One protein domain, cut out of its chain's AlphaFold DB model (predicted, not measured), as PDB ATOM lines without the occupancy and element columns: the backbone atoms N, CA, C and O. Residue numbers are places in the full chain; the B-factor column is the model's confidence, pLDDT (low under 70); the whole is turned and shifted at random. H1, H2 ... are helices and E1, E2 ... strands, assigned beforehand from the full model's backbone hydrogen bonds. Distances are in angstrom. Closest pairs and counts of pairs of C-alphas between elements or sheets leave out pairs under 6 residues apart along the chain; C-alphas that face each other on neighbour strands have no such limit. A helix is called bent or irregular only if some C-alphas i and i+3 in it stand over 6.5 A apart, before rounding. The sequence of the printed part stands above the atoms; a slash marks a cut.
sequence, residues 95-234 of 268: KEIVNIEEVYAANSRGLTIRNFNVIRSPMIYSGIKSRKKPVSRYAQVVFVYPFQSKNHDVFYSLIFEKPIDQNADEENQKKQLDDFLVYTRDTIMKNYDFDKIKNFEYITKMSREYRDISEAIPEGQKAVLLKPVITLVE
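Overview. This is residues 95 to 234 of the 268 residues of an uncharacterized protein of Chryseobacterium takakiae (UniProt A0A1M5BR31). One long, strongly twisted sheet of seven strands makes the body; the long helix H2 crosses one face of its E3, E4 and E5 part, and the small helix H1 packs on the same face at the E1 and E2 end. The short helix H3 packs on E4 and E5 from the side away from H2. The printed part has 140 residues, with three named helices and seven named strands in the order E1 H1 E2 E3 E4 E5 H2 E6 H3 E7; its class is mixed, helices and strands. The mixed sheet runs E1 E2 E6 E7 E5 E4 E3. The whole is compact, with a radius of gyration of the C-alphas of 16.3 A, yet elongated, spanning 50 by 32 by 31 A.

Along the chain. E1 is residues 95 to 97, 6.3 A long, beginning at C-alpha 95 (100.124, 132.261, 181.391). H1 is residues 100 to 106, 9.8 A, and irregular: C-alphas 101 and 104 are 7.4 A apart. E2 is residues 110 to 113, 9.8 A. E3, residues 123 to 131, 23.7 A, bends by 59 degrees at residue 128. E4 is residues 136 to 146, 30.7 A, and E5 residues 154 to 163, 29.8 A. H2, residues 170 to 191, 30.8 A, begins at C-alpha 170 (142.552, 149.878, 179.459) and has a kink of 26 degrees near residue 185. E6 is residues 199 to 203, 13.2 A, H3 residues 210 to 214, 5.9 A, and E7 residues 224 to 229, 16.0 A, ending at C-alpha 229 (109.167, 141.527, 177.895).

Arrangement. E1 and E2 are parallel, with N 97 and O 112 2.8 A apart; with H1 they form a strand-helix-strand unit, two parallel neighbour strands with a helix between, whose crossover is right-handed. E2 and E6 are antiparallel, N 111 to O 200 being 2.8 A, as are E6 and E7, N 203 to O 225 being 2.8 A. E7 and E5 are parallel, N 226 to O 155 being 2.8 A. E3, E4 and E5 form a meander, each strand the antiparallel neighbour of the one before, and two hairpins; N 127 and O 140 are 3.0 A apart, N 158 and O 143 2.9 A. H2 is on the sheet at a height of 8.8 A, over E5, E4 and E3 and slantwise to the strands; its closest C-alphas to E4 are those of Leu 177 and Ala 139, 5.5 A. H3 is on the sheet, over none of the strands; the C-alphas of Ile 213 and Ser 157, the closest of H3 and E5, are 6.9 A apart. H2 and H3 are apart. In H3 every O i to N i+4 pair is within hydrogen-bond range, in H2 15 of 18, and in H1 1 of 3, beside 2 of 4 O i to N i+3 pairs.

Size, cuts and confidence. The two C-alphas farthest apart, of Ala 105 and Asp 169, are 50.1 A apart. The printed part has no cut and no long link. The mean pLDDT of the printed part is 85.4; residues 120, 132 to 135, 206, 220 and 222 are under 70.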
ATOM      1  N   LYS A  95     100.963 132.690 180.282       90.12
ATOM      2  CA  LYS A  95     100.124 132.261 181.391       90.12
ATOM      3  C   LYS A  95     100.194 133.297 182.486       90.12
ATOM      4  O   LYS A  95     101.271 133.672 182.942       90.12
ATOM      5  N   GLU A  96      99.031 133.740 182.914       90.75
ATOM      6  CA  GLU A  96      98.930 134.606 184.068       90.75
ATOM      7  C   GLU A  96      99.091 133.785 185.348       90.75
ATOM      8  O   GLU A  96      98.417 132.769 185.526       90.75
ATOM      9  N   ILE A  97     100.007 134.216 186.214       91.06
ATOM     10  CA  ILE A  97     100.250 133.630 187.532       91.06
ATOM     11  C   ILE A  97     100.109 134.702 188.607       91.06
ATOM     12  O   ILE A  97     100.455 135.873 188.409       91.06
ATOM     13  N   VAL A  98      99.577 134.308 189.763       88.31
ATOM     14  CA  VAL A  98      99.317 135.254 190.857       88.31
ATOM     15  C   VAL A  98     100.624 135.669 191.529       88.31
ATOM     16  O   VAL A  98     100.803 136.846 191.836       88.31
ATOM     17  N   ASN A  99     101.534 134.716 191.738       86.56
ATOM     18  CA  ASN A  99     102.819 134.915 192.404       86.56
ATOM     19  C   ASN A  99     103.897 133.973 191.830       86.56
ATOM     20  O   ASN A  99     103.608 133.093 191.019       86.56
ATOM     21  N   ILE A 100     105.143 134.156 192.269       87.88
ATOM     22  CA  ILE A 100     106.306 133.430 191.743       87.88
ATOM     23  C   ILE A 100     106.343 131.936 192.111       87.88
ATOM     24  O   ILE A 100     107.028 131.168 191.444       87.88
ATOM     25  N   GLU A 101     105.593 131.482 193.117       88.19
ATOM     26  CA  GLU A 101     105.569 130.064 193.514       88.19
ATOM     27  C   GLU A 101     104.962 129.178 192.419       88.19
ATOM     28  O   GLU A 101     105.317 128.012 192.263       88.19
ATOM     29  N   GLU A 102     104.073 129.745 191.604       88.19
ATOM     30  CA  GLU A 102     103.409 129.038 190.508       88.19
ATOM     31  C   GLU A 102     104.281 128.918 189.251       88.19
ATOM     32  O   GLU A 102     103.865 128.288 188.277       88.19
ATOM     33  N   VAL A 103     105.498 129.478 189.259       88.00
ATOM     34  CA  VAL A 103     106.386 129.547 188.088       88.00
ATOM     35  C   VAL A 103     106.592 128.173 187.438       88.00
ATOM     36  O   VAL A 103     106.493 128.045 186.225       88.00
ATOM     37  N   TYR A 104     106.788 127.101 188.206       82.06
ATOM     38  CA  TYR A 104     106.961 125.763 187.626       82.06
ATOM     39  C   TYR A 104     105.641 125.118 187.193       82.06
ATOM     40  O   TYR A 104     105.589 124.462 186.157       82.06
ATOM     41  N   ALA A 105     104.557 125.331 187.945       85.00
ATOM     42  CA  ALA A 105     103.234 124.804 187.607       85.00
ATOM     43  C   ALA A 105     102.619 125.500 186.378       85.00
ATOM     44  O   ALA A 105     101.695 124.980 185.739       85.00
ATOM     45  N   ALA A 106     103.129 126.682 186.024       85.00
ATOM     46  CA  ALA A 106     102.681 127.434 184.870       85.00
ATOM     47  C   ALA A 106     102.870 126.650 183.561       85.00
ATOM     48  O   ALA A 106     101.955 126.648 182.739       85.00
ATOM     49  N   ASN A 107     104.002 125.949 183.402       81.06
ATOM     50  CA  ASN A 107     104.367 125.202 182.190       81.06
ATOM     51  C   ASN A 107     104.183 126.019 180.898       81.06
ATOM     52  O   ASN A 107     103.640 125.535 179.908       81.06
ATOM     53  N   SER A 108     104.604 127.285 180.927       83.38
ATOM     54  CA  SER A 108     104.327 128.270 179.881       83.38
ATOM     55  C   SER A 108     105.550 129.134 179.604       83.38
ATOM     56  O   SER A 108     106.153 129.644 180.537       83.38
ATOM     57  N   ARG A 109     105.921 129.334 178.332       80.75
ATOM     58  CA  ARG A 109     107.121 130.115 177.962       80.75
ATOM     59  C   ARG A 109     107.025 131.586 178.339       80.75
ATOM     60  O   ARG A 109     108.048 132.173 178.682       80.75
ATOM     61  N   GLY A 110     105.826 132.152 178.224       88.50
ATOM     62  CA  GLY A 110     105.508 133.485 178.702       88.50
ATOM     63  C   GLY A 110     104.750 133.409 180.016       88.50
ATOM     64  O   GLY A 110     103.880 132.548 180.187       88.50
ATOM     65  N   LEU A 111     105.049 134.334 180.916       90.75
ATOM     66  CA  LEU A 111     104.345 134.523 182.176       90.75
ATOM     67  C   LEU A 111     103.894 135.969 182.306       90.75
ATOM     68  O   LEU A 111     104.677 136.867 182.012       90.75
ATOM     69  N   THR A 112     102.691 136.189 182.821       90.88
ATOM     70  CA  THR A 112     102.287 137.484 183.376       90.88
ATOM     71  C   THR A 112     102.212 137.334 184.887       90.88
ATOM     72  O   THR A 112     101.398 136.556 185.378       90.88
ATOM     73  N   ILE A 113     103.058 138.043 185.631       89.12
ATOM     74  CA  ILE A 113     103.106 137.952 187.095       89.12
ATOM     75  C   ILE A 113     102.370 139.159 187.664       89.12
ATOM     76  O   ILE A 113     102.844 140.287 187.541       89.12
ATOM     77  N   ARG A 114     101.195 138.930 188.265       82.00
ATOM     78  CA  ARG A 114     100.350 140.019 188.786       82.00
ATOM     79  C   ARG A 114     100.955 140.695 190.009       82.00
ATOM     80  O   ARG A 114     101.031 141.918 190.051       82.00
ATOM     81  N   ASN A 115     101.356 139.890 190.992       75.62
ATOM     82  CA  ASN A 115     101.807 140.380 192.285       75.62
ATOM     83  C   ASN A 115     103.246 139.928 192.513       75.62
ATOM     84  O   ASN A 115     103.500 138.789 192.911       75.62
ATOM     85  N   PHE A 116     104.197 140.826 192.284       76.56
ATOM     86  CA  PHE A 116     105.556 140.637 192.767       76.56
ATOM     87  C   PHE A 116     106.101 141.944 193.324       76.56
ATOM     88  O   PHE A 116     105.855 143.026 192.795       76.56
ATOM     89  N   ASN A 117     106.846 141.826 194.418       72.50
ATOM     90  CA  ASN A 117     107.537 142.956 195.007       72.50
ATOM     91  C   ASN A 117     108.891 143.104 194.324       72.50
ATOM     92  O   ASN A 117     109.698 142.174 194.312       72.50
ATOM     93  N   VAL A 118     109.148 144.290 193.781       71.44
ATOM     94  CA  VAL A 118     110.463 144.641 193.248       71.44
ATOM     95  C   VAL A 118     111.427 144.786 194.419       71.44
ATOM     96  O   VAL A 118     111.301 145.697 195.241       71.44
ATOM     97  N   ILE A 119     112.414 143.899 194.488       74.00
ATOM     98  CA  ILE A 119     113.485 144.001 195.477       74.00
ATOM     99  C   ILE A 119     114.445 145.101 195.016       74.00
ATOM    100  O   ILE A 119     115.155 144.953 194.029       74.00
ATOM    101  N   ARG A 120     114.479 146.233 195.730       69.38
ATOM    102  CA  ARG A 120     115.279 147.416 195.341       69.38
ATOM    103  C   ARG A 120     116.796 147.249 195.507       69.38
ATOM    104  O   ARG A 120     117.538 148.184 195.221       69.38
ATOM    105  N   SER A 121     117.250 146.074 195.925       82.88
ATOM    106  CA  SER A 121     118.662 145.718 196.078       82.88
ATOM    107  C   SER A 121     119.047 144.649 195.050       82.88
ATOM    108  O   SER A 121     119.150 143.474 195.408       82.88
ATOM    109  N   PRO A 122     119.206 145.015 193.763       89.44
ATOM    110  CA  PRO A 122     119.673 144.079 192.751       89.44
ATOM    111  C   PRO A 122     121.138 143.711 192.985       89.44
ATOM    112  O   PRO A 122     121.926 144.513 193.490       89.44
ATOM    113  N   MET A 123     121.522 142.528 192.524       90.50
ATOM    114  CA  MET A 123     122.926 142.208 192.285       90.50
ATOM    115  C   MET A 123     123.343 142.903 190.989       90.50
ATOM    116  O   MET A 123     122.677 142.756 189.962       90.50
ATOM    117  N   ILE A 124     124.409 143.697 191.041       90.75
ATOM    118  CA  ILE A 124     124.889 144.460 189.888       90.75
ATOM    119  C   ILE A 124     126.199 143.850 189.419       90.75
ATOM    120  O   ILE A 124     127.161 143.770 190.179       90.75
ATOM    121  N   TYR A 125     126.232 143.454 188.154       92.25
ATOM    122  CA  TYR A 125     127.436 142.999 187.482       92.25
ATOM    123  C   TYR A 125     127.735 143.924 186.312       92.25
ATOM    124  O   TYR A 125     126.839 144.294 185.553       92.25
ATOM    125  N   SER A 126     128.993 144.307 186.145       92.69
ATOM    126  CA  SER A 126     129.416 145.164 185.045       92.69
ATOM    127  C   SER A 126     130.725 144.676 184.459       92.69
ATOM    128  O   SER A 126     131.611 144.230 185.186       92.69
ATOM    129  N   GLY A 127     130.873 144.794 183.146       92.12
ATOM    130  CA  GLY A 127     132.106 144.408 182.479       92.12
ATOM    131  C   GLY A 127     132.176 144.881 181.039       92.12
ATOM    132  O   GLY A 127     131.179 145.260 180.428       92.12
ATOM    133  N   ILE A 128     133.383 144.829 180.484       89.94
ATOM    134  CA  ILE A 128     133.615 145.055 179.061       89.94
ATOM    135  C   ILE A 128     133.481 143.715 178.347       89.94
ATOM    136  O   ILE A 128     134.169 142.743 178.661       89.94
ATOM    137  N   LYS A 129     132.589 143.662 177.365       88.62
ATOM    138  CA  LYS A 129     132.330 142.474 176.558       88.62
ATOM    139  C   LYS A 129     132.726 142.755 175.109       88.62
ATOM    140  O   LYS A 129     132.650 143.879 174.616       88.62
ATOM    141  N   SER A 130     133.141 141.706 174.404       83.94
ATOM    142  CA  SER A 130     133.517 141.774 172.988       83.94
ATOM    143  C   SER A 130     132.486 141.035 172.137       83.94
ATOM    144  O   SER A 130     132.219 139.854 172.372       83.94
ATOM    145  N   ARG A 131     131.913 141.692 171.119       75.69
ATOM    146  CA  ARG A 131     131.147 140.997 170.068       75.69
ATOM    147  C   ARG A 131     132.114 140.426 169.041       75.69
ATOM    148  O   ARG A 131     133.048 141.096 168.614       75.69
ATOM    149  N   LYS A 132     131.875 139.176 168.634       66.44
ATOM    150  CA  LYS A 132     132.775 138.457 167.723       66.44
ATOM    151  C   LYS A 132     132.796 139.041 166.298       66.44
ATOM    152  O   LYS A 132     133.842 138.921 165.673       66.44
ATOM    153  N   LYS A 133     131.709 139.647 165.775       57.81
ATOM    154  CA  LYS A 133     131.657 140.268 164.423       57.81
ATOM    155  C   LYS A 133     130.556 141.348 164.266       57.81
ATOM    156  O   LYS A 133     129.406 141.027 164.570       57.81
ATOM    157  N   PRO A 134     130.864 142.547 163.715       55.19
ATOM    158  CA  PRO A 134     132.208 143.143 163.648       55.19
ATOM    159  C   PRO A 134     132.823 143.198 165.054       55.19
ATOM    160  O   PRO A 134     132.083 143.186 166.038       55.19
ATOM    161  N   VAL A 135     134.159 143.164 165.158       64.12
ATOM    162  CA  VAL A 135     134.835 143.271 166.460       64.12
ATOM    163  C   VAL A 135     134.434 144.616 167.049       64.12
ATOM    164  O   VAL A 135     134.785 145.667 166.524       64.12
ATOM    165  N   SER A 136     133.595 144.564 168.077       78.75
ATOM    166  CA  SER A 136     133.130 145.738 168.795       78.75
ATOM    167  C   SER A 136     133.142 145.443 170.275       78.75
ATOM    168  O   SER A 136     132.531 144.462 170.719       78.75
ATOM    169  N   ARG A 137     133.828 146.291 171.033       86.31
ATOM    170  CA  ARG A 137     133.768 146.265 172.489       86.31
ATOM    171  C   ARG A 137     132.591 147.108 172.957       86.31
ATOM    172  O   ARG A 137     132.253 148.123 172.349       86.31
ATOM    173  N   TYR A 138     131.955 146.661 174.023       90.44
ATOM    174  CA  TYR A 138     130.874 147.386 174.667       90.44
ATOM    175  C   TYR A 138     130.976 147.206 176.177       90.44
ATOM    176  O   TYR A 138     131.360 146.141 176.663       90.44
ATOM    177  N   ALA A 139     130.638 148.259 176.904       92.56
ATOM    178  CA  ALA A 139     130.365 148.188 178.323       92.56
ATOM    179  C   ALA A 139     128.983 147.557 178.505       92.56
ATOM    180  O   ALA A 139     128.026 147.930 177.818       92.56
ATOM    181  N   GLN A 140     128.884 146.594 179.410       94.06
ATOM    182  CA  GLN A 140     127.638 145.947 179.791       94.06
ATOM    183  C   GLN A 140     127.434 146.126 181.293       94.06
ATOM    184  O   GLN A 140     128.366 145.929 182.073       94.06
ATOM    185  N   VAL A 141     126.212 146.480 181.686       94.69
ATOM    186  CA  VAL A 141     125.765 146.512 183.082       94.69
ATOM    187  C   VAL A 141     124.505 145.661 183.191       94.69
ATOM    188  O   VAL A 141     123.541 145.866 182.452       94.69
ATOM    189  N   VAL A 142     124.522 144.692 184.100       93.69
ATOM    190  CA  VAL A 142     123.449 143.732 184.353       93.69
ATOM    191  C   VAL A 142     122.941 143.946 185.774       93.69
ATOM    192  O   VAL A 142     123.691 143.799 186.735       93.69
ATOM    193  N   PHE A 143     121.659 144.279 185.902       92.75
ATOM    194  CA  PHE A 143     120.957 144.344 187.182       92.75
ATOM    195  C   PHE A 143     120.124 143.079 187.339       92.75
ATOM    196  O   PHE A 143     119.137 142.910 186.624       92.75
ATOM    197  N   VAL A 144     120.515 142.196 188.255       92.19
ATOM    198  CA  VAL A 144     119.804 140.952 188.563       92.19
ATOM    199  C   VAL A 144     118.952 141.145 189.807       92.19
ATOM    200  O   VAL A 144     119.450 141.416 190.899       92.19
ATOM    201  N   TYR A 145     117.651 140.980 189.634       91.25
ATOM    202  CA  TYR A 145     116.640 141.140 190.661       91.25
ATOM    203  C   TYR A 145     116.142 139.767 191.115       91.25
ATOM    204  O   TYR A 145     115.560 139.039 190.305       91.25
ATOM    205  N   PRO A 146     116.342 139.396 192.390       89.00
ATOM    206  CA  PRO A 146     115.680 138.231 192.949       89.00
ATOM    207  C   PRO A 146     114.177 138.488 193.077       89.00
ATOM    208  O   PRO A 146     113.743 139.589 193.420       89.00
ATOM    209  N   PHE A 147     113.380 137.453 192.843       87.38
ATOM    210  CA  PHE A 147     112.004 137.414 193.319       87.38
ATOM    211  C   PHE A 147     111.972 136.914 194.759       87.38
ATOM    212  O   PHE A 147     112.746 136.042 195.154       87.38
ATOM    213  N   GLN A 148     111.023 137.423 195.540       83.00
ATOM    214  CA  GLN A 148     110.734 136.863 196.852       83.00
ATOM    215  C   GLN A 148     109.974 135.541 196.680       83.00
ATOM    216  O   GLN A 148     108.791 135.544 196.350       83.00
ATOM    217  N   SER A 149     110.667 134.425 196.889       79.75
ATOM    218  CA  SER A 149     110.156 133.061 196.728       79.75
ATOM    219  C   SER A 149     110.584 132.213 197.921       79.75
ATOM    220  O   SER A 149     111.701 132.355 198.418       79.75
ATOM    221  N   LYS A 150     109.697 131.345 198.405       78.69
ATOM    222  CA  LYS A 150     109.960 130.435 199.529       78.69
ATOM    223  C   LYS A 150     110.677 129.166 199.088       78.69
ATOM    224  O   LYS A 150     111.413 128.582 199.876       78.69
ATOM    225  N   ASN A 151     110.430 128.731 197.854       77.25
ATOM    226  CA  ASN A 151     110.816 127.400 197.391       77.25
ATOM    227  C   ASN A 151     111.905 127.414 196.315       77.25
ATOM    228  O   ASN A 151     112.537 126.387 196.059       77.25
ATOM    229  N   HIS A 152     112.091 128.546 195.634       75.81
ATOM    230  CA  HIS A 152     112.846 128.591 194.387       75.81
ATOM    231  C   HIS A 152     113.667 129.866 194.251       75.81
ATOM    232  O   HIS A 152     113.125 130.958 194.381       75.81
ATOM    233  N   ASP A 153     114.929 129.722 193.859       85.75
ATOM    234  CA  ASP A 153     115.760 130.848 193.447       85.75
ATOM    235  C   ASP A 153     115.317 131.300 192.049       85.75
ATOM    236  O   ASP A 153     115.641 130.668 191.039       85.75
ATOM    237  N   VAL A 154     114.516 132.364 191.977       88.56
ATOM    238  CA  VAL A 154     114.029 132.924 190.710       88.56
ATOM    239  C   VAL A 154     114.525 134.349 190.572       88.56
ATOM    240  O   VAL A 154     114.382 135.155 191.490       88.56
ATOM    241  N   PHE A 155     115.077 134.670 189.408       90.56
ATOM    242  CA  PHE A 155     115.645 135.978 189.120       90.56
ATOM    243  C   PHE A 155     115.127 136.508 187.795       90.56
ATOM    244  O   PHE A 155     114.873 135.743 186.865       90.56
ATOM    245  N   TYR A 156     115.046 137.829 187.682       91.00
ATOM    246  CA  TYR A 156     114.979 138.501 186.392       91.00
ATOM    247  C   TYR A 156     116.109 139.510 186.251       91.00
ATOM    248  O   TYR A 156     116.683 139.946 187.245       91.00
ATOM    249  N   SER A 157     116.447 139.888 185.019       90.56
ATOM    250  CA  SER A 157     117.535 140.840 184.786       90.56
ATOM    251  C   SER A 157     117.168 141.963 183.833       90.56
ATOM    252  O   SER A 157     116.477 141.740 182.837       90.56
ATOM    253  N   LEU A 158     117.743 143.136 184.079       91.56
ATOM    254  CA  LEU A 158     117.798 144.245 183.132       91.56
ATOM    255  C   LEU A 158     119.243 144.399 182.646       91.56
ATOM    256  O   LEU A 158     120.156 144.546 183.455       91.56
ATOM    257  N   ILE A 159     119.442 144.327 181.328       91.94
ATOM    258  CA  ILE A 159     120.761 144.389 180.685       91.94
ATOM    259  C   ILE A 159     120.859 145.694 179.900       91.94
ATOM    260  O   ILE A 159     120.019 145.973 179.043       91.94
ATOM    261  N   PHE A 160     121.911 146.460 180.166       93.06
ATOM    262  CA  PHE A 160     122.229 147.707 179.482       93.06
ATOM    263  C   PHE A 160     123.577 147.571 178.782       93.06
ATOM    264  O   PHE A 160     124.543 147.084 179.369       93.06
ATOM    265  N   GLU A 161     123.649 148.007 177.527       93.44
ATOM    266  CA  GLU A 161     124.859 147.941 176.706       93.44
ATOM    267  C   GLU A 161     125.183 149.326 176.138       93.44
ATOM    268  O   GLU A 161     124.295 150.016 175.632       93.44
ATOM    269  N   LYS A 162     126.461 149.718 176.169       93.38
ATOM    270  CA  LYS A 162     126.964 150.942 175.535       93.38
ATOM    271  C   LYS A 162     128.244 150.636 174.750       93.38
ATOM    272  O   LYS A 162     129.173 150.070 175.327       93.38
ATOM    273  N   PRO A 163     128.329 150.988 173.455       91.56
ATOM    274  CA  PRO A 163     129.581 150.887 172.708       91.56
ATOM    275  C   PRO A 163     130.694 151.685 173.396       91.56
ATOM    276  O   PRO A 163     130.440 152.792 173.869       91.56
ATOM    277  N   ILE A 164     131.907 151.134 173.433       90.19
ATOM    278  CA  ILE A 164     133.091 151.837 173.947       90.19
ATOM    279  C   ILE A 164     134.104 152.065 172.832       90.19
ATOM    280  O   ILE A 164     134.110 151.343 171.828       90.19
ATOM    281  N   ASP A 165     134.968 153.059 173.022       84.44
ATOM    282  CA  ASP A 165     136.085 153.295 172.113       84.44
ATOM    283  C   ASP A 165     137.070 152.117 172.166       84.44
ATOM    284  O   ASP A 165     137.577 151.749 173.224       84.44
ATOM    285  N   GLN A 166     137.320 151.504 171.008       79.56
ATOM    286  CA  GLN A 166     138.195 150.338 170.878       79.56
ATOM    287  C   GLN A 166     139.678 150.708 170.878       79.56
ATOM    288  O   GLN A 166     140.507 149.842 171.155       79.56
ATOM    289  N   ASN A 167     139.996 151.963 170.555       83.44
ATOM    290  CA  ASN A 167     141.366 152.462 170.469       83.44
ATOM    291  C   ASN A 167     141.855 153.050 171.799       83.44
ATOM    292  O   ASN A 167     143.041 153.337 171.938       83.44
ATOM    293  N   ALA A 168     140.951 153.232 172.764       81.50
ATOM    294  CA  ALA A 168     141.283 153.687 174.103       81.50
ATOM    295  C   ALA A 168     142.094 152.625 174.863       81.50
ATOM    296  O   ALA A 168     141.842 151.425 174.720       81.50
ATOM    297  N   ASP A 169     143.035 153.069 175.696       88.31
ATOM    298  CA  ASP A 169     143.761 152.202 176.632       88.31
ATOM    299  C   ASP A 169     142.829 151.579 177.696       88.31
ATOM    300  O   ASP A 169     141.651 151.928 177.825       88.31
ATOM    301  N   GLU A 170     143.344 150.604 178.453       87.56
ATOM    302  CA  GLU A 170     142.552 149.878 179.459       87.56
ATOM    303  C   GLU A 170     142.000 150.793 180.560       87.56
ATOM    304  O   GLU A 170     140.877 150.585 181.025       87.56
ATOM    305  N   GLU A 171     142.753 151.822 180.954       91.00
ATOM    306  CA  GLU A 171     142.348 152.771 181.990       91.00
ATOM    307  C   GLU A 171     141.155 153.617 181.530       91.00
ATOM    308  O   GLU A 171     140.146 153.719 182.234       91.00
ATOM    309  N   ASN A 172     141.204 154.135 180.303       90.19
ATOM    310  CA  ASN A 172     140.100 154.870 179.700       90.19
ATOM    311  C   ASN A 172     138.884 153.975 179.446       90.19
ATOM    312  O   ASN A 172     137.750 154.419 179.635       90.19
ATOM    313  N   GLN A 173     139.080 152.713 179.054       90.06
ATOM    314  CA  GLN A 173     137.972 151.764 178.911       90.06
ATOM    315  C   GLN A 173     137.305 151.466 180.263       90.06
ATOM    316  O   GLN A 173     136.075 151.407 180.339       90.06
ATOM    317  N   LYS A 174     138.089 151.329 181.340       92.38
ATOM    318  CA  LYS A 174     137.567 151.156 182.701       92.38
ATOM    319  C   LYS A 174     136.799 152.391 183.166       92.38
ATOM    320  O   LYS A 174     135.681 152.253 183.649       92.38
ATOM    321  N   LYS A 175     137.328 153.590 182.920       94.00
ATOM    322  CA  LYS A 175     136.623 154.843 183.213       94.00
ATOM    323  C   LYS A 175     135.289 154.938 182.468       94.00
ATOM    324  O   LYS A 175     134.276 155.263 183.072       94.00
ATOM    325  N   GLN A 176     135.251 154.572 181.183       93.50
ATOM    326  CA  GLN A 176     134.002 154.520 180.411       93.50
ATOM    327  C   GLN A 176     132.986 153.520 180.986       93.50
ATOM    328  O   GLN A 176     131.783 153.788 180.941       93.50
ATOM    329  N   LEU A 177     133.446 152.376 181.506       95.56
ATOM    330  CA  LEU A 177     132.592 151.400 182.186       95.56
ATOM    331  C   LEU A 177     132.034 151.968 183.496       95.56
ATOM    332  O   LEU A 177     130.831 151.860 183.725       95.56
ATOM    333  N   ASP A 178     132.879 152.586 184.320       95.81
ATOM    334  CA  ASP A 178     132.485 153.170 185.606       95.81
ATOM    335  C   ASP A 178     131.495 154.329 185.405       95.81
ATOM    336  O   ASP A 178     130.434 154.359 186.034       95.81
ATOM    337  N   ASP A 179     131.768 155.219 184.447       94.88
ATOM    338  CA  ASP A 179     130.857 156.298 184.052       94.88
ATOM    339  C   ASP A 179     129.507 155.736 183.574       94.88
ATOM    340  O   ASP A 179     128.440 156.258 183.909       94.88
ATOM    341  N   PHE A 180     129.528 154.644 182.800       96.50
ATOM    342  CA  PHE A 180     128.312 153.988 182.326       96.50
ATOM    343  C   PHE A 180     127.527 153.310 183.457       96.50
ATOM    344  O   PHE A 180     126.294 153.388 183.474       96.50
ATOM    345  N   LEU A 181     128.215 152.688 184.415       96.12
ATOM    346  CA  LEU A 181     127.612 152.102 185.608       96.12
ATOM    347  C   LEU A 181     126.920 153.173 186.457       96.12
ATOM    348  O   LEU A 181     125.745 153.010 186.794       96.12
ATOM    349  N   VAL A 182     127.615 154.273 186.755       95.69
ATOM    350  CA  VAL A 182     127.072 155.406 187.521       95.69
ATOM    351  C   VAL A 182     125.862 155.999 186.810       95.69
ATOM    352  O   VAL A 182     124.799 156.123 187.413       95.69
ATOM    353  N   TYR A 183     125.979 156.289 185.512       95.25
ATOM    354  CA  TYR A 183     124.865 156.808 184.720       95.25
ATOM    355  C   TYR A 183     123.647 155.878 184.760       95.25
ATOM    356  O   TYR A 183     122.526 156.315 185.034       95.25
ATOM    357  N   THR A 184     123.853 154.579 184.533       95.25
ATOM    358  CA  THR A 184     122.752 153.611 184.502       95.25
ATOM    359  C   THR A 184     122.092 153.486 185.872       95.25
ATOM    360  O   THR A 184     120.867 153.523 185.961       95.25
ATOM    361  N   ARG A 185     122.873 153.404 186.953       93.69
ATOM    362  CA  ARG A 185     122.355 153.301 188.323       93.69
ATOM    363  C   ARG A 185     121.606 154.568 188.748       93.69
ATOM    364  O   ARG A 185     120.460 154.488 189.189       93.69
ATOM    365  N   ASP A 186     122.236 155.728 188.592       93.62
ATOM    366  CA  ASP A 186     121.784 156.967 189.235       93.62
ATOM    367  C   ASP A 186     120.791 157.755 188.374       93.62
ATOM    368  O   ASP A 186     120.014 158.552 188.905       93.62
ATOM    369  N   THR A 187     120.766 157.504 187.059       92.00
ATOM    370  CA  THR A 187     119.865 158.185 186.117       92.00
ATOM    371  C   THR A 187     118.770 157.262 185.593       92.00
ATOM    372  O   THR A 187     117.589 157.582 185.729       92.00
ATOM    373  N   ILE A 188     119.139 156.119 185.002       92.94
ATOM    374  CA  ILE A 188     118.165 155.220 184.361       92.94
ATOM    375  C   ILE A 188     117.371 154.459 185.423       92.94
ATOM    376  O   ILE A 188     116.149 154.567 185.476       92.94
ATOM    377  N   MET A 189     118.059 153.716 186.292       91.25
ATOM    378  CA  MET A 189     117.418 152.813 187.249       91.25
ATOM    379  C   MET A 189     116.644 153.545 188.342       91.25
ATOM    380  O   MET A 189     115.598 153.065 188.772       91.25
ATOM    381  N   LYS A 190     117.103 154.735 188.747       87.94
ATOM    382  CA  LYS A 190     116.398 155.579 189.722       87.94
ATOM    383  C   LYS A 190     114.998 155.993 189.258       87.94
ATOM    384  O   LYS A 190     114.100 156.112 190.085       87.94
ATOM    385  N   ASN A 191     114.819 156.191 187.953       86.88
ATOM    386  CA  ASN A 191     113.551 156.604 187.345       86.88
ATOM    387  C   ASN A 191     112.853 155.451 186.608       86.88
ATOM    388  O   ASN A 191     111.932 155.685 185.826       86.88
ATOM    389  N   TYR A 192     113.319 154.214 186.800       87.50
ATOM    390  CA  TYR A 192     112.790 153.077 186.070       87.50
ATOM    391  C   TYR A 192     111.391 152.721 186.576       87.50
ATOM    392  O   TYR A 192     111.172 152.505 187.768       87.50
ATOM    393  N   ASP A 193     110.445 152.644 185.648       86.19
ATOM    394  CA  ASP A 193     109.059 152.288 185.928       86.19
ATOM    395  C   ASP A 193     108.922 150.763 185.987       86.19
ATOM    396  O   ASP A 193     108.702 150.091 184.975       86.19
ATOM    397  N   PHE A 194     109.111 150.207 187.183       83.69
ATOM    398  CA  PHE A 194     109.006 148.766 187.402       83.69
ATOM    399  C   PHE A 194     107.573 148.242 187.289       83.69
ATOM    400  O   PHE A 194     107.401 147.058 187.006       83.69
ATOM    401  N   ASP A 195     106.559 149.100 187.423       79.88
ATOM    402  CA  ASP A 195     105.153 148.697 187.318       79.88
ATOM    403  C   ASP A 195     104.787 148.290 185.881       79.88
ATOM    404  O   ASP A 195     103.803 147.578 185.653       79.88
ATOM    405  N   LYS A 196     105.603 148.686 184.895       81.12
ATOM    406  CA  LYS A 196     105.509 148.202 183.510       81.12
ATOM    407  C   LYS A 196     106.012 146.775 183.328       81.12
ATOM    408  O   LYS A 196     105.634 146.129 182.349       81.12
ATOM    409  N   ILE A 197     106.852 146.264 184.226       83.69
ATOM    410  CA  ILE A 197     107.335 144.890 184.131       83.69
ATOM    411  C   ILE A 197     106.238 143.970 184.653       83.69
ATOM    412  O   ILE A 197     106.086 143.784 185.852       83.69
ATOM    413  N   LYS A 198     105.471 143.373 183.744       84.94
ATOM    414  CA  LYS A 198     104.455 142.369 184.102       84.94
ATOM    415  C   LYS A 198     104.654 141.049 183.386       84.94
ATOM    416  O   LYS A 198     104.275 140.010 183.918       84.94
ATOM    417  N   ASN A 199     105.260 141.092 182.204       90.19
ATOM    418  CA  ASN A 199     105.425 139.933 181.346       90.19
ATOM    419  C   ASN A 199     106.876 139.460 181.350       90.19
ATOM    420  O   ASN A 199     107.804 140.271 181.309       90.19
ATOM    421  N   PHE A 200     107.063 138.147 181.364       90.44
ATOM    422  CA  PHE A 200     108.364 137.508 181.453       90.44
ATOM    423  C   PHE A 200     108.472 136.316 180.502       90.44
ATOM    424  O   PHE A 200     107.516 135.568 180.325       90.44
ATOM    425  N   GLU A 201     109.660 136.108 179.939       90.00
ATOM    426  CA  GLU A 201     110.049 134.911 179.185       90.00
ATOM    427  C   GLU A 201     111.145 134.139 179.938       90.00
ATOM    428  O   GLU A 201     112.018 134.743 180.560       90.00
ATOM    429  N   TYR A 202     111.157 132.807 179.854       87.56
ATOM    430  CA  TYR A 202     112.246 132.004 180.433       87.56
ATOM    431  C   TYR A 202     113.542 132.116 179.628       87.56
ATOM    432  O   TYR A 202     113.553 132.009 178.401       87.56
ATOM    433  N   ILE A 203     114.662 132.207 180.340       85.25
ATOM    434  CA  ILE A 203     116.007 132.167 179.770       85.25
ATOM    435  C   ILE A 203     116.587 130.765 179.986       85.25
ATOM    436  O   ILE A 203     116.709 130.277 181.107       85.25
ATOM    437  N   THR A 204     116.954 130.100 178.893       81.75
ATOM    438  CA  THR A 204     117.520 128.741 178.905       81.75
ATOM    439  C   THR A 204     119.044 128.786 178.922       81.75
ATOM    440  O   THR A 204     119.617 129.773 178.477       81.75
ATOM    441  N   LYS A 205     119.719 127.691 179.303       71.69
ATOM    442  CA  LYS A 205     121.199 127.577 179.314       71.69
ATOM    443  C   LYS A 205     121.905 127.973 178.014       71.69
ATOM    444  O   LYS A 205     123.086 128.295 178.031       71.69
ATOM    445  N   MET A 206     121.190 127.908 176.894       66.56
ATOM    446  CA  MET A 206     121.720 128.207 175.562       66.56
ATOM    447  C   MET A 206     121.130 129.506 174.990       66.56
ATOM    448  O   MET A 206     121.310 129.797 173.811       66.56
ATOM    449  N   SER A 207     120.377 130.273 175.786       75.81
ATOM    450  CA  SER A 207     119.966 131.628 175.422       75.81
ATOM    451  C   SER A 207     121.192 132.542 175.447       75.81
ATOM    452  O   SER A 207     122.040 132.419 176.327       75.81
ATOM    453  N   ARG A 208     121.276 133.496 174.511       75.12
ATOM    454  CA  ARG A 208     122.422 134.418 174.396       75.12
ATOM    455  C   ARG A 208     122.745 135.130 175.715       75.12
ATOM    456  O   ARG A 208     123.909 135.265 176.063       75.12
ATOM    457  N   GLU A 209     121.707 135.555 176.419       79.81
ATOM    458  CA  GLU A 209     121.795 136.340 177.657       79.81
ATOM    459  C   GLU A 209     122.020 135.461 178.895       79.81
ATOM    460  O   GLU A 209     122.315 135.975 179.967       79.81
ATOM    461  N   TYR A 210     121.905 134.131 178.767       84.12
ATOM    462  CA  TYR A 210     122.023 133.220 179.905       84.12
ATOM    463  C   TYR A 210     123.365 133.361 180.600       84.12
ATOM    464  O   TYR A 210     123.408 133.469 181.818       84.12
ATOM    465  N   ARG A 211     124.449 133.379 179.817       82.19
ATOM    466  CA  ARG A 211     125.801 133.489 180.356       82.19
ATOM    467  C   ARG A 211     125.963 134.785 181.146       82.19
ATOM    468  O   ARG A 211     126.383 134.724 182.295       82.19
ATOM    469  N   ASP A 212     125.562 135.904 180.549       83.81
ATOM    470  CA  ASP A 212     125.691 137.237 181.142       83.81
ATOM    471  C   ASP A 212     124.938 137.343 182.479       83.81
ATOM    472  O   ASP A 212     125.436 137.945 183.424       83.81
ATOM    473  N   ILE A 213     123.768 136.708 182.584       85.88
ATOM    474  CA  ILE A 213     122.962 136.711 183.813       85.88
ATOM    475  C   ILE A 213     123.495 135.697 184.824       85.88
ATOM    476  O   ILE A 213     123.552 135.983 186.015       85.88
ATOM    477  N   SER A 214     123.902 134.512 184.367       84.75
ATOM    478  CA  SER A 214     124.417 133.456 185.240       84.75
ATOM    479  C   SER A 214     125.739 133.834 185.905       84.75
ATOM    480  O   SER A 214     125.951 133.460 187.049       84.75
ATOM    481  N   GLU A 215     126.597 134.608 185.228       84.75
ATOM    482  CA  GLU A 215     127.847 135.136 185.798       84.75
ATOM    483  C   GLU A 215     127.588 136.145 186.933       84.75
ATOM    484  O   GLU A 215     128.459 136.366 187.769       84.75
ATOM    485  N   ALA A 216     126.395 136.745 186.978       83.25
ATOM    486  CA  ALA A 216     125.992 137.708 187.999       83.25
ATOM    487  C   ALA A 216     125.304 137.064 189.222       83.25
ATOM    488  O   ALA A 216     124.962 137.772 190.169       83.25
ATOM    489  N   ILE A 217     125.082 135.744 189.209       84.25
ATOM    490  CA  ILE A 217     124.433 134.982 190.287       84.25
ATOM    491  C   ILE A 217     125.496 134.130 191.001       84.25
ATOM    492  O   ILE A 217     126.381 133.595 190.333       84.25
ATOM    493  N   PRO A 218     125.433 133.969 192.339       78.75
ATOM    494  CA  PRO A 218     126.377 133.132 193.075       78.75
ATOM    495  C   PRO A 218     126.473 131.701 192.530       78.75
ATOM    496  O   PRO A 218     125.462 131.055 192.230       78.75
ATOM    497  N   GLU A 219     127.699 131.181 192.440       76.00
ATOM    498  CA  GLU A 219     127.946 129.818 191.972       76.00
ATOM    499  C   GLU A 219     127.220 128.776 192.844       76.00
ATOM    500  O   GLU A 219     127.161 128.880 194.068       76.00
ATOM    501  N   GLY A 220     126.665 127.741 192.202       67.25
ATOM    502  CA  GLY A 220     126.005 126.617 192.879       67.25
ATOM    503  C   GLY A 220     124.490 126.751 193.078       67.25
ATOM    504  O   GLY A 220     123.844 125.749 193.392       67.25
ATOM    505  N   GLN A 221     123.888 127.918 192.827       71.88
ATOM    506  CA  GLN A 221     122.431 128.084 192.892       71.88
ATOM    507  C   GLN A 221     121.735 127.529 191.640       71.88
ATOM    508  O   GLN A 221     122.084 127.851 190.500       71.88
ATOM    509  N   LYS A 222     120.706 126.690 191.831       68.81
ATOM    510  CA  LYS A 222     119.810 126.272 190.740       68.81
ATOM    511  C   LYS A 222     118.769 127.368 190.505       68.81
ATOM    512  O   LYS A 222     117.646 127.273 190.984       68.81
ATOM    513  N   ALA A 223     119.169 128.385 189.751       81.56
ATOM    514  CA  ALA A 223     118.356 129.557 189.467       81.56
ATOM    515  C   ALA A 223     117.422 129.374 188.255       81.56
ATOM    516  O   ALA A 223     117.838 128.890 187.197       81.56
ATOM    517  N   VAL A 224     116.176 129.833 188.381       86.44
ATOM    518  CA  VAL A 224     115.293 130.123 187.242       86.44
ATOM    519  C   VAL A 224     115.543 131.553 186.801       86.44
ATOM    520  O   VAL A 224     115.458 132.477 187.607       86.44
ATOM    521  N   LEU A 225     115.827 131.737 185.516       89.38
ATOM    522  CA  LEU A 225     116.120 133.044 184.944       89.38
ATOM    523  C   LEU A 225     114.969 133.488 184.049       89.38
ATOM    524  O   LEU A 225     114.584 132.776 183.120       89.38
ATOM    525  N   LEU A 226     114.442 134.670 184.333       90.44
ATOM    526  CA  LEU A 226     113.357 135.306 183.607       90.44
ATOM    527  C   LEU A 226     113.847 136.590 182.932       90.44
ATOM    528  O   LEU A 226     114.677 137.332 183.457       90.44
ATOM    529  N   LYS A 227     113.303 136.879 181.755       90.31
ATOM    530  CA  LYS A 227     113.554 138.105 181.006       90.31
ATOM    531  C   LYS A 227     112.273 138.924 180.936       90.31
ATOM    532  O   LYS A 227     111.285 138.398 180.429       90.31
ATOM    533  N   PRO A 228     112.271 140.192 181.365       88.88
ATOM    534  CA  PRO A 228     111.110 141.047 181.184       88.88
ATOM    535  C   PRO A 228     110.863 141.313 179.692       88.88
ATOM    536  O   PRO A 228     111.798 141.587 178.933       88.88
ATOM    537  N   VAL A 229     109.601 141.242 179.269       87.25
ATOM    538  CA  VAL A 229     109.167 141.527 177.895       87.25
ATOM    539  C   VAL A 229     108.035 142.549 177.886       87.25
ATOM    540  O   VAL A 229     107.216 142.604 178.798       87.25
ATOM    541  N   ILE A 230     108.012 143.398 176.859       80.12
ATOM    542  CA  ILE A 230     107.041 144.499 176.758       80.12
ATOM    543  C   ILE A 230     105.705 143.986 176.207       80.12
ATOM    544  O   ILE A 230     104.642 144.359 176.693       80.12
ATOM    545  N   THR A 231     105.761 143.101 175.214       80.69
ATOM    546  CA  THR A 231     104.599 142.484 174.563       80.69
ATOM    547  C   THR A 231     104.388 141.058 175.056       80.69
ATOM    548  O   THR A 231     105.344 140.388 175.449       80.69
ATOM    549  N   LEU A 232     103.150 140.572 174.971       83.12
ATOM    550  CA  LEU A 232     102.825 139.171 175.229       83.12
ATOM    551  C   LEU A 232     103.546 138.248 174.238       83.12
ATOM    552  O   LEU A 232     103.777 138.613 173.077       83.12
ATOM    553  N   VAL A 233     103.886 137.033 174.677       83.69
ATOM    554  CA  VAL A 233     104.633 136.093 173.826       83.69
ATOM    555  C   VAL A 233     103.805 135.618 172.629       83.69
ATOM    556  O   VAL A 233     104.366 135.337 171.573       83.69
ATOM    557  N   GLU A 234     102.472 135.594 172.742       84.56
ATOM    558  CA  GLU A 234     101.553 135.219 171.662       84.56
ATOM    559  C   GLU A 234     101.586 136.197 170.496       84.56
ATOM    560  O   GLU A 234     101.519 135.790 169.337       84.56
TER     561      GLU A 234